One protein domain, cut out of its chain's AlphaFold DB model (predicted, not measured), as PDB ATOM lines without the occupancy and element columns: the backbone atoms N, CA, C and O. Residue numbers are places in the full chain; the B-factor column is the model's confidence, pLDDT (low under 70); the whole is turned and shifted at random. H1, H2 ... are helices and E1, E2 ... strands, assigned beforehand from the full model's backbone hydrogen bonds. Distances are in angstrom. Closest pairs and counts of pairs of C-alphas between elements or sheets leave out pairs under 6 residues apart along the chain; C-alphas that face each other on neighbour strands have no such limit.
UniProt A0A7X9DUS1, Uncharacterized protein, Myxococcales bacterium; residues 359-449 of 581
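What this domain is: This is residues 359 to 449 of the 581 residues of an uncharacterized protein of Myxococcales bacterium (UniProt A0A7X9DUS1). Two groups of parts make up this domain: the short helices H1 and H2 form a slanted pair at one end, and at the other end the short helix H3 lies beside a small hairpin of the strands E1 and E2. The longest helix, H4, begins near H1 and runs away from it, passing near H3, while the long stretch of residues 387 to 402, with no named element, joins the H1 and H2 end to H3. The printed part has 91 residues, with four named helices and two named strands in the order H1, H2, H3, E1, E2, H4; the sheet E1 - E2 is antiparallel. The class is mostly helix, helices holding 40 and strands 8 of the 48 residues in named elements. The whole is compact, with a radius of gyration of the C-alphas of 13.1 A, and its outline is rounded, with spans of 35 by 32 by 22 A.

Where its parts are: H1 is residues 364 to 371, 10.3 A long, and begins with C-alpha 364 at (-17.455, 39.775, 166.561). H2, residues 379 to 386, is 10.6 A long. H3, residues 403 to 410, is 10.5 A long. E1 is residues 415 to 418, 9.5 A, and E2 is residues 421 to 424, 9.8 A. H4, residues 432 to 447, is 22.8 A long and ends with C-alpha 447 at (-4.730, 40.802, 149.699).

How they stand to each other: H1 and H2 touch, the closest C-alphas being those of Lys 368 and Ala 385, 4.4 A apart. They run opposite ways at a steep tilt of 64 degrees. H1 also touches H4, which meets it with residues 432 to 436 alone; the closest C-alphas are those of Ala 364 and Glu 433, 7.3 A apart. Their lines are about perpendicular, at 81 degrees. H2 and H4 are apart, and so are H2 and H3. H3 and H4 are near each other. The closest C-alphas of H3 and E1 are those of Cys 410 and Arg 416, 5.7 A apart. E1 and E2 form a hairpin, antiparallel with 141 degrees between their directions; N 416 and O 423, 2.9 A apart, and N 423 and O 416, 2.8 A apart, are within hydrogen-bond range. In H1, H2, H3 and H4 every O i to N i+4 pair is within hydrogen-bond range.

The domain as a whole: The two C-alphas farthest apart are those of Glu 379 and Tyr 449, at 40.6 A. The printed part has no cut. The link from H2 to H3, 16 residues, is long; the links from H3 to E1 and from E1 to E2 are tight, and those from H1 to H2 and from E2 to H4 are short. The mean pLDDT of the printed part is 87.5, and it is under 70 at residues 388 to 391, residue 412 and residues 447 to 449.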
ATOM      1  N   VAL A 359     -11.256  41.811 155.757       89.50
ATOM      2  CA  VAL A 359     -10.541  42.266 156.959       89.50
ATOM      3  C   VAL A 359     -11.460  43.047 157.901       89.50
ATOM      4  O   VAL A 359     -11.423  42.820 159.112       89.50
ATOM      5  N   GLY A 360     -12.290  43.943 157.362       88.88
ATOM      6  CA  GLY A 360     -13.270  44.703 158.143       88.88
ATOM      7  C   GLY A 360     -14.445  43.842 158.612       88.88
ATOM      8  O   GLY A 360     -14.914  43.991 159.739       88.88
ATOM      9  N   ALA A 361     -14.880  42.897 157.775       90.31
ATOM     10  CA  ALA A 361     -15.987  41.986 158.058       90.31
ATOM     11  C   ALA A 361     -15.638  40.893 159.088       90.31
ATOM     12  O   ALA A 361     -16.543  40.331 159.711       90.31
ATOM     13  N   ALA A 362     -14.346  40.616 159.310       92.00
ATOM     14  CA  ALA A 362     -13.837  39.723 160.352       92.00
ATOM     15  C   ALA A 362     -13.968  40.358 161.751       92.00
ATOM     16  O   ALA A 362     -12.989  40.782 162.385       92.00
ATOM     17  N   CYS A 363     -15.203  40.459 162.233       91.00
ATOM     18  CA  CYS A 363     -15.575  41.090 163.493       91.00
ATOM     19  C   CYS A 363     -16.451  40.168 164.353       91.00
ATOM     20  O   CYS A 363     -16.971  39.153 163.883       91.00
ATOM     21  N   ALA A 364     -16.641  40.544 165.622       90.50
ATOM     22  CA  ALA A 364     -17.455  39.775 166.561       90.50
ATOM     23  C   ALA A 364     -18.879  39.540 166.033       90.50
ATOM     24  O   ALA A 364     -19.393  38.436 166.157       90.50
ATOM     25  N   GLN A 365     -19.492  40.529 165.375       91.00
ATOM     26  CA  GLN A 365     -20.854  40.398 164.853       91.00
ATOM     27  C   GLN A 365     -20.973  39.333 163.754       91.00
ATOM     28  O   GLN A 365     -21.944  38.577 163.725       91.00
ATOM     29  N   SER A 366     -19.997  39.243 162.850       92.00
ATOM     30  CA  SER A 366     -19.985  38.196 161.822       92.00
ATOM     31  C   SER A 366     -19.764  36.815 162.435       92.00
ATOM     32  O   SER A 366     -20.496  35.888 162.096       92.00
ATOM     33  N   LEU A 367     -18.871  36.700 163.425       93.25
ATOM     34  CA  LEU A 367     -18.692  35.459 164.178       93.25
ATOM     35  C   LEU A 367     -19.971  35.046 164.926       93.25
ATOM     36  O   LEU A 367     -20.341  33.880 164.874       93.25
ATOM     37  N   LYS A 368     -20.682  35.978 165.573       92.12
ATOM     38  CA  LYS A 368     -21.967  35.701 166.239       92.12
ATOM     39  C   LYS A 368     -23.004  35.165 165.250       92.12
ATOM     40  O   LYS A 368     -23.608  34.130 165.514       92.12
ATOM     41  N   ARG A 369     -23.153  35.810 164.083       91.56
ATOM     42  CA  ARG A 369     -24.041  35.336 163.000       91.56
ATOM     43  C   ARG A 369     -23.663  33.936 162.518       91.56
ATOM     44  O   ARG A 369     -24.537  33.098 162.333       91.56
ATOM     45  N   TYR A 370     -22.370  33.678 162.346       92.38
ATOM     46  CA  TYR A 370     -21.867  32.362 161.971       92.38
ATOM     47  C   TYR A 370     -22.191  31.302 163.032       92.38
ATOM     48  O   TYR A 370     -22.747  30.255 162.706       92.38
ATOM     49  N   LEU A 371     -21.901  31.575 164.305       92.81
ATOM     50  CA  LEU A 371     -22.169  30.653 165.410       92.81
ATOM     51  C   LEU A 371     -23.667  30.385 165.573       92.81
ATOM     52  O   LEU A 371     -24.049  29.245 165.812       92.81
ATOM     53  N   ALA A 372     -24.520  31.389 165.359       90.06
ATOM     54  CA  ALA A 372     -25.974  31.236 165.394       90.06
ATOM     55  C   ALA A 372     -26.522  30.256 164.337       90.06
ATOM     56  O   ALA A 372     -27.649  29.787 164.480       90.06
ATOM     57  N   SER A 373     -25.743  29.914 163.301       88.06
ATOM     58  CA  SER A 373     -26.123  28.886 162.317       88.06
ATOM     59  C   SER A 373     -25.963  27.446 162.823       88.06
ATOM     60  O   SER A 373     -26.410  26.513 162.156       88.06
ATOM     61  N   TYR A 374     -25.339  27.242 163.986       87.88
ATOM     62  CA  TYR A 374     -25.173  25.919 164.577       87.88
ATOM     63  C   TYR A 374     -26.397  25.530 165.419       87.88
ATOM     64  O   TYR A 374     -26.832  26.320 166.258       87.88
ATOM     65  N   PRO A 375     -26.916  24.295 165.272       83.56
ATOM     66  CA  PRO A 375     -28.079  23.840 166.035       83.56
ATOM     67  C   PRO A 375     -27.774  23.709 167.536       83.56
ATOM     68  O   PRO A 375     -28.626  23.982 168.381       83.56
ATOM     69  N   GLU A 376     -26.539  23.339 167.881       88.50
ATOM     70  CA  GLU A 376     -26.111  23.109 169.258       88.50
ATOM     71  C   GLU A 376     -24.813  23.854 169.573       88.50
ATOM     72  O   GLU A 376     -23.753  23.582 169.006       88.50
ATOM     73  N   LEU A 377     -24.896  24.770 170.539       91.94
ATOM     74  CA  LEU A 377     -23.762  25.504 171.092       91.94
ATOM     75  C   LEU A 377     -23.639  25.231 172.599       91.94
ATOM     76  O   LEU A 377     -24.678  25.160 173.273       91.94
ATOM     77  N   PRO A 378     -22.404  25.122 173.133       92.25
ATOM     78  CA  PRO A 378     -22.149  25.223 174.571       92.25
ATOM     79  C   PRO A 378     -22.748  26.507 175.160       92.25
ATOM     80  O   PRO A 378     -22.914  27.492 174.442       92.25
ATOM     81  N   GLU A 379     -23.099  26.497 176.446       89.50
ATOM     82  CA  GLU A 379     -23.834  27.587 177.102       89.50
ATOM     83  C   GLU A 379     -23.114  28.941 177.015       89.50
ATOM     84  O   GLU A 379     -23.724  29.942 176.639       89.50
ATOM     85  N   ASP A 380     -21.807  28.953 177.264       89.38
ATOM     86  CA  ASP A 380     -20.937  30.128 177.161       89.38
ATOM     87  C   ASP A 380     -20.878  30.686 175.730       89.38
ATOM     88  O   ASP A 380     -21.057  31.886 175.509       89.38
ATOM     89  N   VAL A 381     -20.716  29.815 174.730       91.25
ATOM     90  CA  VAL A 381     -20.709  30.211 173.312       91.25
ATOM     91  C   VAL A 381     -22.092  30.683 172.853       91.25
ATOM     92  O   VAL A 381     -22.199  31.630 172.074       91.25
ATOM     93  N   ARG A 382     -23.164  30.056 173.346       91.75
ATOM     94  CA  ARG A 382     -24.547  30.457 173.064       91.75
ATOM     95  C   ARG A 382     -24.834  31.843 173.630       91.75
ATOM     96  O   ARG A 382     -25.402  32.663 172.915       91.75
ATOM     97  N   ALA A 383     -24.414  32.114 174.866       89.00
ATOM     98  CA  ALA A 383     -24.541  33.430 175.484       89.00
ATOM     99  C   ALA A 383     -23.779  34.502 174.687       89.00
ATOM    100  O   ALA A 383     -24.328  35.567 174.407       89.00
ATOM    101  N   PHE A 384     -22.560  34.197 174.231       90.00
ATOM    102  CA  PHE A 384     -21.806  35.084 173.340       90.00
ATOM    103  C   PHE A 384     -22.532  35.346 172.008       90.00
ATOM    104  O   PHE A 384     -22.594  36.489 171.554       90.00
ATOM    105  N   ALA A 385     -23.093  34.306 171.382       89.69
ATOM    106  CA  ALA A 385     -23.746  34.401 170.076       89.69
ATOM    107  C   ALA A 385     -25.055  35.212 170.095       89.69
ATOM    108  O   ALA A 385     -25.390  35.829 169.084       89.69
ATOM    109  N   THR A 386     -25.789  35.228 171.214       86.19
ATOM    110  CA  THR A 386     -27.116  35.869 171.317       86.19
ATOM    111  C   THR A 386     -27.097  37.273 171.918       86.19
ATOM    112  O   THR A 386     -28.006  38.059 171.652       86.19
ATOM    113  N   GLN A 387     -26.086  37.626 172.715       82.19
ATOM    114  CA  GLN A 387     -26.009  38.946 173.345       82.19
ATOM    115  C   GLN A 387     -25.544  40.023 172.355       82.19
ATOM    116  O   GLN A 387     -24.514  39.871 171.696       82.19
ATOM    117  N   ALA A 388     -26.248  41.157 172.306       69.00
ATOM    118  CA  ALA A 388     -25.893  42.285 171.441       69.00
ATOM    119  C   ALA A 388     -24.519  42.890 171.800       69.00
ATOM    120  O   ALA A 388     -23.678  43.078 170.923       69.00
ATOM    121  N   GLU A 389     -24.240  43.081 173.095       66.44
ATOM    122  CA  GLU A 389     -23.095  43.876 173.581       66.44
ATOM    123  C   GLU A 389     -22.053  43.083 174.389       66.44
ATOM    124  O   GLU A 389     -21.203  43.665 175.058       66.44
ATOM    125  N   CYS A 390     -22.069  41.746 174.340       57.50
ATOM    126  CA  CYS A 390     -21.067  40.977 175.080       57.50
ATOM    127  C   CYS A 390     -19.665  41.179 174.489       57.50
ATOM    128  O   CYS A 390     -19.398  40.742 173.365       57.50
ATOM    129  N   ALA A 391     -18.792  41.831 175.260       60.81
ATOM    130  CA  ALA A 391     -17.368  42.015 174.980       60.81
ATOM    131  C   ALA A 391     -16.492  40.879 175.544       60.81
ATOM    132  O   ALA A 391     -15.269  40.945 175.444       60.81
ATOM    133  N   GLN A 392     -17.089  39.859 176.175       73.44
ATOM    134  CA  GLN A 392     -16.322  38.761 176.757       73.44
ATOM    135  C   GLN A 392     -15.780  37.844 175.664       73.44
ATOM    136  O   GLN A 392     -16.525  37.298 174.851       73.44
ATOM    137  N   ASP A 393     -14.462  37.674 175.677       88.12
ATOM    138  CA  ASP A 393     -13.778  36.713 174.833       88.12
ATOM    139  C   ASP A 393     -14.052  35.291 175.342       88.12
ATOM    140  O   ASP A 393     -13.720  34.952 176.480       88.12
ATOM    141  N   VAL A 394     -14.672  34.457 174.503       92.69
ATOM    142  CA  VAL A 394     -15.045  33.080 174.862       92.69
ATOM    143  C   VAL A 394     -14.142  32.052 174.175       92.69
ATOM    144  O   VAL A 394     -13.842  32.199 172.985       92.69
ATOM    145  N   PRO A 395     -13.695  30.990 174.873       94.69
ATOM    146  CA  PRO A 395     -13.026  29.858 174.240       94.69
ATOM    147  C   PRO A 395     -13.950  29.152 173.244       94.69
ATOM    148  O   PRO A 395     -15.080  28.803 173.571       94.69
ATOM    149  N   LEU A 396     -13.456  28.882 172.038       95.06
ATOM    150  CA  LEU A 396     -14.223  28.194 171.004       95.06
ATOM    151  C   LEU A 396     -13.806  26.718 170.914       95.06
ATOM    152  O   LEU A 396     -12.624  26.430 170.700       95.06
ATOM    153  N   PRO A 397     -14.751  25.766 171.035       95.25
ATOM    154  CA  PRO A 397     -14.496  24.366 170.715       95.25
ATOM    155  C   PRO A 397     -13.979  24.192 169.284       95.25
ATOM    156  O   PRO A 397     -14.463  24.854 168.363       95.25
ATOM    157  N   ALA A 398     -13.066  23.239 169.076       92.81
ATOM    158  CA  ALA A 398     -12.467  22.963 167.767       92.81
ATOM    159  C   ALA A 398     -13.530  22.656 166.696       92.81
ATOM    160  O   ALA A 398     -13.440  23.156 165.579       92.81
ATOM    161  N   ARG A 399     -14.605  21.946 167.070       92.19
ATOM    162  CA  ARG A 399     -15.744  21.615 166.188       92.19
ATOM    163  C   ARG A 399     -16.504  22.822 165.615       92.19
ATOM    164  O   ARG A 399     -17.265  22.657 164.667       92.19
ATOM    165  N   LEU A 400     -16.363  24.007 166.219       93.50
ATOM    166  CA  LEU A 400     -16.991  25.243 165.732       93.50
ATOM    167  C   LEU A 400     -16.073  26.025 164.787       93.50
ATOM    168  O   LEU A 400     -16.522  26.962 164.129       93.50
ATOM    169  N   ILE A 401     -14.793  25.654 164.711       92.81
ATOM    170  CA  ILE A 401     -13.845  26.248 163.777       92.81
ATOM    171  C   ILE A 401     -14.031  25.566 162.417       92.81
ATOM    172  O   ILE A 401     -14.030  24.334 162.357       92.81
ATOM    173  N   PRO A 402     -14.179  26.331 161.322       89.88
ATOM    174  CA  PRO A 402     -14.214  25.750 159.988       89.88
ATOM    175  C   PRO A 402     -13.000  24.835 159.730       89.88
ATOM    176  O   PRO A 402     -11.882  25.175 160.131       89.88
ATOM    177  N   PRO A 403     -13.185  23.669 159.091       85.62
ATOM    178  CA  PRO A 403     -12.187  22.602 159.083       85.62
ATOM    179  C   PRO A 403     -10.904  22.951 158.317       85.62
ATOM    180  O   PRO A 403      -9.826  22.533 158.739       85.62
ATOM    181  N   HIS A 404     -10.970  23.722 157.226       83.31
ATOM    182  CA  HIS A 404      -9.769  24.111 156.477       83.31
ATOM    183  C   HIS A 404      -8.977  25.183 157.215       83.31
ATOM    184  O   HIS A 404      -7.744  25.156 157.215       83.31
ATOM    185  N   LEU A 405      -9.672  26.095 157.892       87.75
ATOM    186  CA  LEU A 405      -9.040  27.029 158.810       87.75
ATOM    187  C   LEU A 405      -8.405  26.292 159.997       87.75
ATOM    188  O   LEU A 405      -7.249  26.557 160.312       87.75
ATOM    189  N   ALA A 406      -9.108  25.343 160.620       89.44
ATOM    190  CA  ALA A 406      -8.588  24.545 161.729       89.44
ATOM    191  C   ALA A 406      -7.326  23.764 161.325       89.44
ATOM    192  O   ALA A 406      -6.309  23.858 162.012       89.44
ATOM    193  N   ALA A 407      -7.361  23.081 160.174       84.12
ATOM    194  CA  ALA A 407      -6.203  22.389 159.615       84.12
ATOM    195  C   ALA A 407      -5.027  23.353 159.413       84.12
ATOM    196  O   ALA A 407      -3.933  23.094 159.902       84.12
ATOM    197  N   ARG A 408      -5.266  24.528 158.811       83.19
ATOM    198  CA  ARG A 408      -4.214  25.532 158.606       83.19
ATOM    199  C   ARG A 408      -3.630  26.089 159.906       83.19
ATOM    200  O   ARG A 408      -2.464  26.467 159.927       83.19
ATOM    201  N   LEU A 409      -4.428  26.202 160.964       86.62
ATOM    202  CA  LEU A 409      -3.945  26.651 162.272       86.62
ATOM    203  C   LEU A 409      -3.090  25.578 162.958       86.62
ATOM    204  O   LEU A 409      -2.149  25.912 163.680       86.62
ATOM    205  N   CYS A 410      -3.401  24.305 162.726       85.06
ATOM    206  CA  CYS A 410      -2.592  23.185 163.201       85.06
ATOM    207  C   CYS A 410      -1.316  23.008 162.363       85.06
ATOM    208  O   CYS A 410      -0.269  22.634 162.900       85.06
ATOM    209  N   ASP A 411      -1.370  23.335 161.067       74.12
ATOM    210  CA  ASP A 411      -0.216  23.316 160.171       74.12
ATOM    211  C   ASP A 411       0.913  24.207 160.714       74.12
ATOM    212  O   ASP A 411       0.764  25.410 160.932       74.12
ATOM    213  N   GLY A 412       2.085  23.606 160.924       67.56
ATOM    214  CA  GLY A 412       3.254  24.286 161.490       67.56
ATOM    215  C   GLY A 412       3.304  24.308 163.021       67.56
ATOM    216  O   GLY A 412       4.185  24.960 163.578       67.56
ATOM    217  N   GLY A 413       2.392  23.605 163.705       77.12
ATOM    218  CA  GLY A 413       2.444  23.384 165.154       77.12
ATOM    219  C   GLY A 413       2.102  24.612 166.000       77.12
ATOM    220  O   GLY A 413       2.397  24.636 167.194       77.12
ATOM    221  N   GLN A 414       1.494  25.648 165.405       82.62
ATOM    222  CA  GLN A 414       1.049  26.827 166.157       82.62
ATOM    223  C   GLN A 414      -0.091  26.491 167.118       82.62
ATOM    224  O   GLN A 414      -0.162  27.076 168.204       82.62
ATOM    225  N   PHE A 415      -0.950  25.559 166.703       92.31
ATOM    226  CA  PHE A 415      -2.040  25.007 167.486       92.31
ATOM    227  C   PHE A 415      -2.015  23.476 167.464       92.31
ATOM    228  O   PHE A 415      -1.528  22.868 166.513       92.31
ATOM    229  N   ARG A 416      -2.569  22.862 168.511       93.56
ATOM    230  CA  ARG A 416      -2.869  21.427 168.578       93.56
ATOM    231  C   ARG A 416      -4.286  21.210 169.089       93.56
ATOM    232  O   ARG A 416      -4.749  21.973 169.938       93.56
ATOM    233  N   GLU A 417      -4.963  20.186 168.586       92.75
ATOM    234  CA  GLU A 417      -6.270  19.791 169.108       92.75
ATOM    235  C   GLU A 417      -6.098  18.904 170.345       92.75
ATOM    236  O   GLU A 417      -5.450  17.862 170.288       92.75
ATOM    237  N   GLU A 418      -6.659  19.324 171.478       93.81
ATOM    238  CA  GLU A 418      -6.621  18.576 172.735       93.81
ATOM    239  C   GLU A 418      -7.831  18.969 173.600       93.81
ATOM    240  O   GLU A 418      -8.251  20.127 173.649       93.81
ATOM    241  N   GLY A 419      -8.472  17.980 174.234       91.00
ATOM    242  CA  GLY A 419      -9.667  18.202 175.060       91.00
ATOM    243  C   GLY A 419     -10.859  18.839 174.322       91.00
ATOM    244  O   GLY A 419     -11.678  19.495 174.962       91.00
ATOM    245  N   GLY A 420     -10.945  18.702 172.992       93.81
ATOM    246  CA  GLY A 420     -11.997  19.305 172.160       93.81
ATOM    247  C   GLY A 420     -11.783  20.785 171.808       93.81
ATOM    248  O   GLY A 420     -12.698  21.431 171.290       93.81
ATOM    249  N   PHE A 421     -10.595  21.334 172.074       96.31
ATOM    250  CA  PHE A 421     -10.215  22.715 171.762       96.31
ATOM    251  C   PHE A 421      -8.926  22.757 170.940       96.31
ATOM    252  O   PHE A 421      -8.088  21.866 171.037       96.31
ATOM    253  N   LEU A 422      -8.736  23.838 170.180       95.38
ATOM    254  CA  LEU A 422      -7.432  24.168 169.603       95.38
ATOM    255  C   LEU A 422      -6.633  24.973 170.631       95.38
ATOM    256  O   LEU A 422      -7.065  26.057 171.026       95.38
ATOM    257  N   LEU A 423      -5.485  24.464 171.075       96.06
ATOM    258  CA  LEU A 423      -4.612  25.134 172.042       96.06
ATOM    259  C   LEU A 423      -3.321  25.602 171.383       96.06
ATOM    260  O   LEU A 423      -2.747  24.878 170.575       96.06
ATOM    261  N   ASP A 424      -2.853  26.796 171.742       93.44
ATOM    262  CA  ASP A 424      -1.553  27.288 171.283       93.44
ATOM    263  C   ASP A 424      -0.372  26.600 171.994       93.44
ATOM    264  O   ASP A 424      -0.547  25.841 172.946       93.44
ATOM    265  N   HIS A 425       0.858  26.921 171.581       89.75
ATOM    266  CA  HIS A 425       2.092  26.414 172.205       89.75
ATOM    267  C   HIS A 425       2.218  26.664 173.724       89.75
ATOM    268  O   HIS A 425       3.084  26.073 174.363       89.75
ATOM    269  N   ARG A 426       1.394  27.543 174.315       92.19
ATOM    270  CA  ARG A 426       1.355  27.825 175.761       92.19
ATOM    271  C   ARG A 426       0.185  27.132 176.465       92.19
ATOM    272  O   ARG A 426      -0.076  27.436 177.623       92.19
ATOM    273  N   GLY A 427      -0.554  26.267 175.771       91.56
ATOM    274  CA  GLY A 427      -1.743  25.603 176.303       91.56
ATOM    275  C   GLY A 427      -2.962  26.521 176.430       91.56
ATOM    276  O   GLY A 427      -3.874  26.216 177.193       91.56
ATOM    277  N   ARG A 428      -3.010  27.660 175.724       93.62
ATOM    278  CA  ARG A 428      -4.175  28.562 175.760       93.62
ATOM    279  C   ARG A 428      -5.168  28.193 174.668       93.62
ATOM    280  O   ARG A 428      -4.786  28.130 173.499       93.62
ATOM    281  N   LYS A 429      -6.440  28.024 175.042       96.25
ATOM    282  CA  LYS A 429      -7.546  27.756 174.110       96.25
ATOM    283  C   LYS A 429      -7.694  28.889 173.091       96.25
ATOM    284  O   LYS A 429      -7.526  30.064 173.423       96.25
ATOM    285  N   LEU A 430      -8.026  28.535 171.853       95.44
ATOM    286  CA  LEU A 430      -8.389  29.489 170.817       95.44
ATOM    287  C   LEU A 430      -9.714  30.152 171.188       95.44
ATOM    288  O   LEU A 430     -10.737  29.489 171.336       95.44
ATOM    289  N   SER A 431      -9.675  31.466 171.350       94.94
ATOM    290  CA  SER A 431     -10.819  32.266 171.750       94.94
ATOM    291  C   SER A 431     -11.438  33.013 170.569       94.94
ATOM    292  O   SER A 431     -10.842  33.100 169.490       94.94
ATOM    293  N   SER A 432     -12.644  33.538 170.763       93.50
ATOM    294  CA  SER A 432     -13.415  34.269 169.756       93.50
ATOM    295  C   SER A 432     -12.670  35.473 169.162       93.50
ATOM    296  O   SER A 432     -12.605  35.624 167.938       93.50
ATOM    297  N   GLU A 433     -12.029  36.289 169.999       93.12
ATOM    298  CA  GLU A 433     -11.265  37.461 169.576       93.12
ATOM    299  C   GLU A 433     -10.006  37.035 168.815       93.12
ATOM    300  O   GLU A 433      -9.698  37.546 167.731       93.12
ATOM    301  N   ARG A 434      -9.291  36.040 169.353       93.31
ATOM    302  CA  ARG A 434      -8.068  35.527 168.737       93.31
ATOM    303  C   ARG A 434      -8.343  34.881 167.384       93.31
ATOM    304  O   ARG A 434      -7.552  35.085 166.464       93.31
ATOM    305  N   LEU A 435      -9.453  34.155 167.241       94.12
ATOM    306  CA  LEU A 435      -9.892  33.611 165.960       94.12
ATOM    307  C   LEU A 435     -10.084  34.737 164.939       94.12
ATOM    308  O   LEU A 435      -9.491  34.678 163.867       94.12
ATOM    309  N   MET A 436     -10.835  35.792 165.269       94.00
ATOM    310  CA  MET A 436     -11.054  36.913 164.341       94.00
ATOM    311  C   MET A 436      -9.757  37.651 163.992       94.00
ATOM    312  O   MET A 436      -9.555  38.034 162.839       94.00
ATOM    313  N   LYS A 437      -8.822  37.788 164.942       93.00
ATOM    314  CA  LYS A 437      -7.481  38.322 164.660       93.00
ATOM    315  C   LYS A 437      -6.722  37.459 163.647       93.00
ATOM    316  O   LYS A 437      -6.127  38.000 162.716       93.00
ATOM    317  N   LEU A 438      -6.760  36.134 163.799       91.94
ATOM    318  CA  LEU A 438      -6.132  35.192 162.867       91.94
ATOM    319  C   LEU A 438      -6.801  35.227 161.489       91.94
ATOM    320  O   LEU A 438      -6.098  35.275 160.483       91.94
ATOM    321  N   VAL A 439      -8.133  35.299 161.438       91.69
ATOM    322  CA  VAL A 439      -8.900  35.458 160.193       91.69
ATOM    323  C   VAL A 439      -8.463  36.717 159.444       91.69
ATOM    324  O   VAL A 439      -8.172  36.632 158.255       91.69
ATOM    325  N   ARG A 440      -8.306  37.863 160.124       91.25
ATOM    326  CA  ARG A 440      -7.775  39.090 159.497       91.25
ATOM    327  C   ARG A 440      -6.362  38.902 158.961       91.25
ATOM    328  O   ARG A 440      -6.071  39.333 157.849       91.25
ATOM    329  N   MET A 441      -5.475  38.271 159.731       88.44
ATOM    330  CA  MET A 441      -4.098  38.012 159.291       88.44
ATOM    331  C   MET A 441      -4.060  37.124 158.041       88.44
ATOM    332  O   MET A 441      -3.315  37.415 157.104       88.44
ATOM    333  N   ILE A 442      -4.893  36.081 158.003       85.25
ATOM    334  CA  ILE A 442      -5.032  35.180 156.858       85.25
ATOM    335  C   ILE A 442      -5.634  35.926 155.661       85.25
ATOM    336  O   ILE A 442      -5.051  35.882 154.582       85.25
ATOM    337  N   ALA A 443      -6.721  36.682 155.845       84.31
ATOM    338  CA  ALA A 443      -7.343  37.489 154.792       84.31
ATOM    339  C   ALA A 443      -6.338  38.459 154.145       84.31
ATOM    340  O   ALA A 443      -6.167  38.448 152.927       84.31
ATOM    341  N   ARG A 444      -5.576  39.212 154.951       82.31
ATOM    342  CA  ARG A 444      -4.520  40.120 154.460       82.31
ATOM    343  C   ARG A 444      -3.449  39.406 153.644       82.31
ATOM    344  O   ARG A 444      -2.924  39.972 152.689       82.31
ATOM    345  N   SER A 445      -3.121  38.160 153.991       76.62
ATOM    346  CA  SER A 445      -2.146  37.382 153.221       76.62
ATOM    347  C   SER A 445      -2.611  37.106 151.786       76.62
ATOM    348  O   SER A 445      -1.771  37.058 150.892       76.62
ATOM    349  N   PHE A 446      -3.925  37.021 151.542       73.88
ATOM    350  CA  PHE A 446      -4.490  36.962 150.191       73.88
ATOM    351  C   PHE A 446      -4.443  38.331 149.490       73.88
ATOM    352  O   PHE A 446      -4.136  38.394 148.303       73.88
ATOM    353  N   GLY A 447      -4.680  39.427 150.223       66.75
ATOM    354  CA  GLY A 447      -4.730  40.802 149.699       66.75
ATOM    355  C   GLY A 447      -3.410  41.352 149.153       66.75
ATOM    356  O   GLY A 447      -3.420  42.132 148.194       66.75
ATOM    357  N   LYS A 448      -2.274  40.912 149.715       64.31
ATOM    358  CA  LYS A 448      -0.918  41.347 149.316       64.31
ATOM    359  C   LYS A 448      -0.596  41.108 147.836       64.31
ATOM    360  O   LYS A 448       0.271  41.780 147.287       64.31
ATOM    361  N   TYR A 449      -1.302  40.188 147.178       60.59
ATOM    362  CA  TYR A 449      -1.034  39.806 145.792       60.59
ATOM    363  C   TYR A 449      -1.725  40.676 144.732       60.59
ATOM    364  O   TYR A 449      -1.392  40.550 143.554       60.59
TER     365      TYR A 449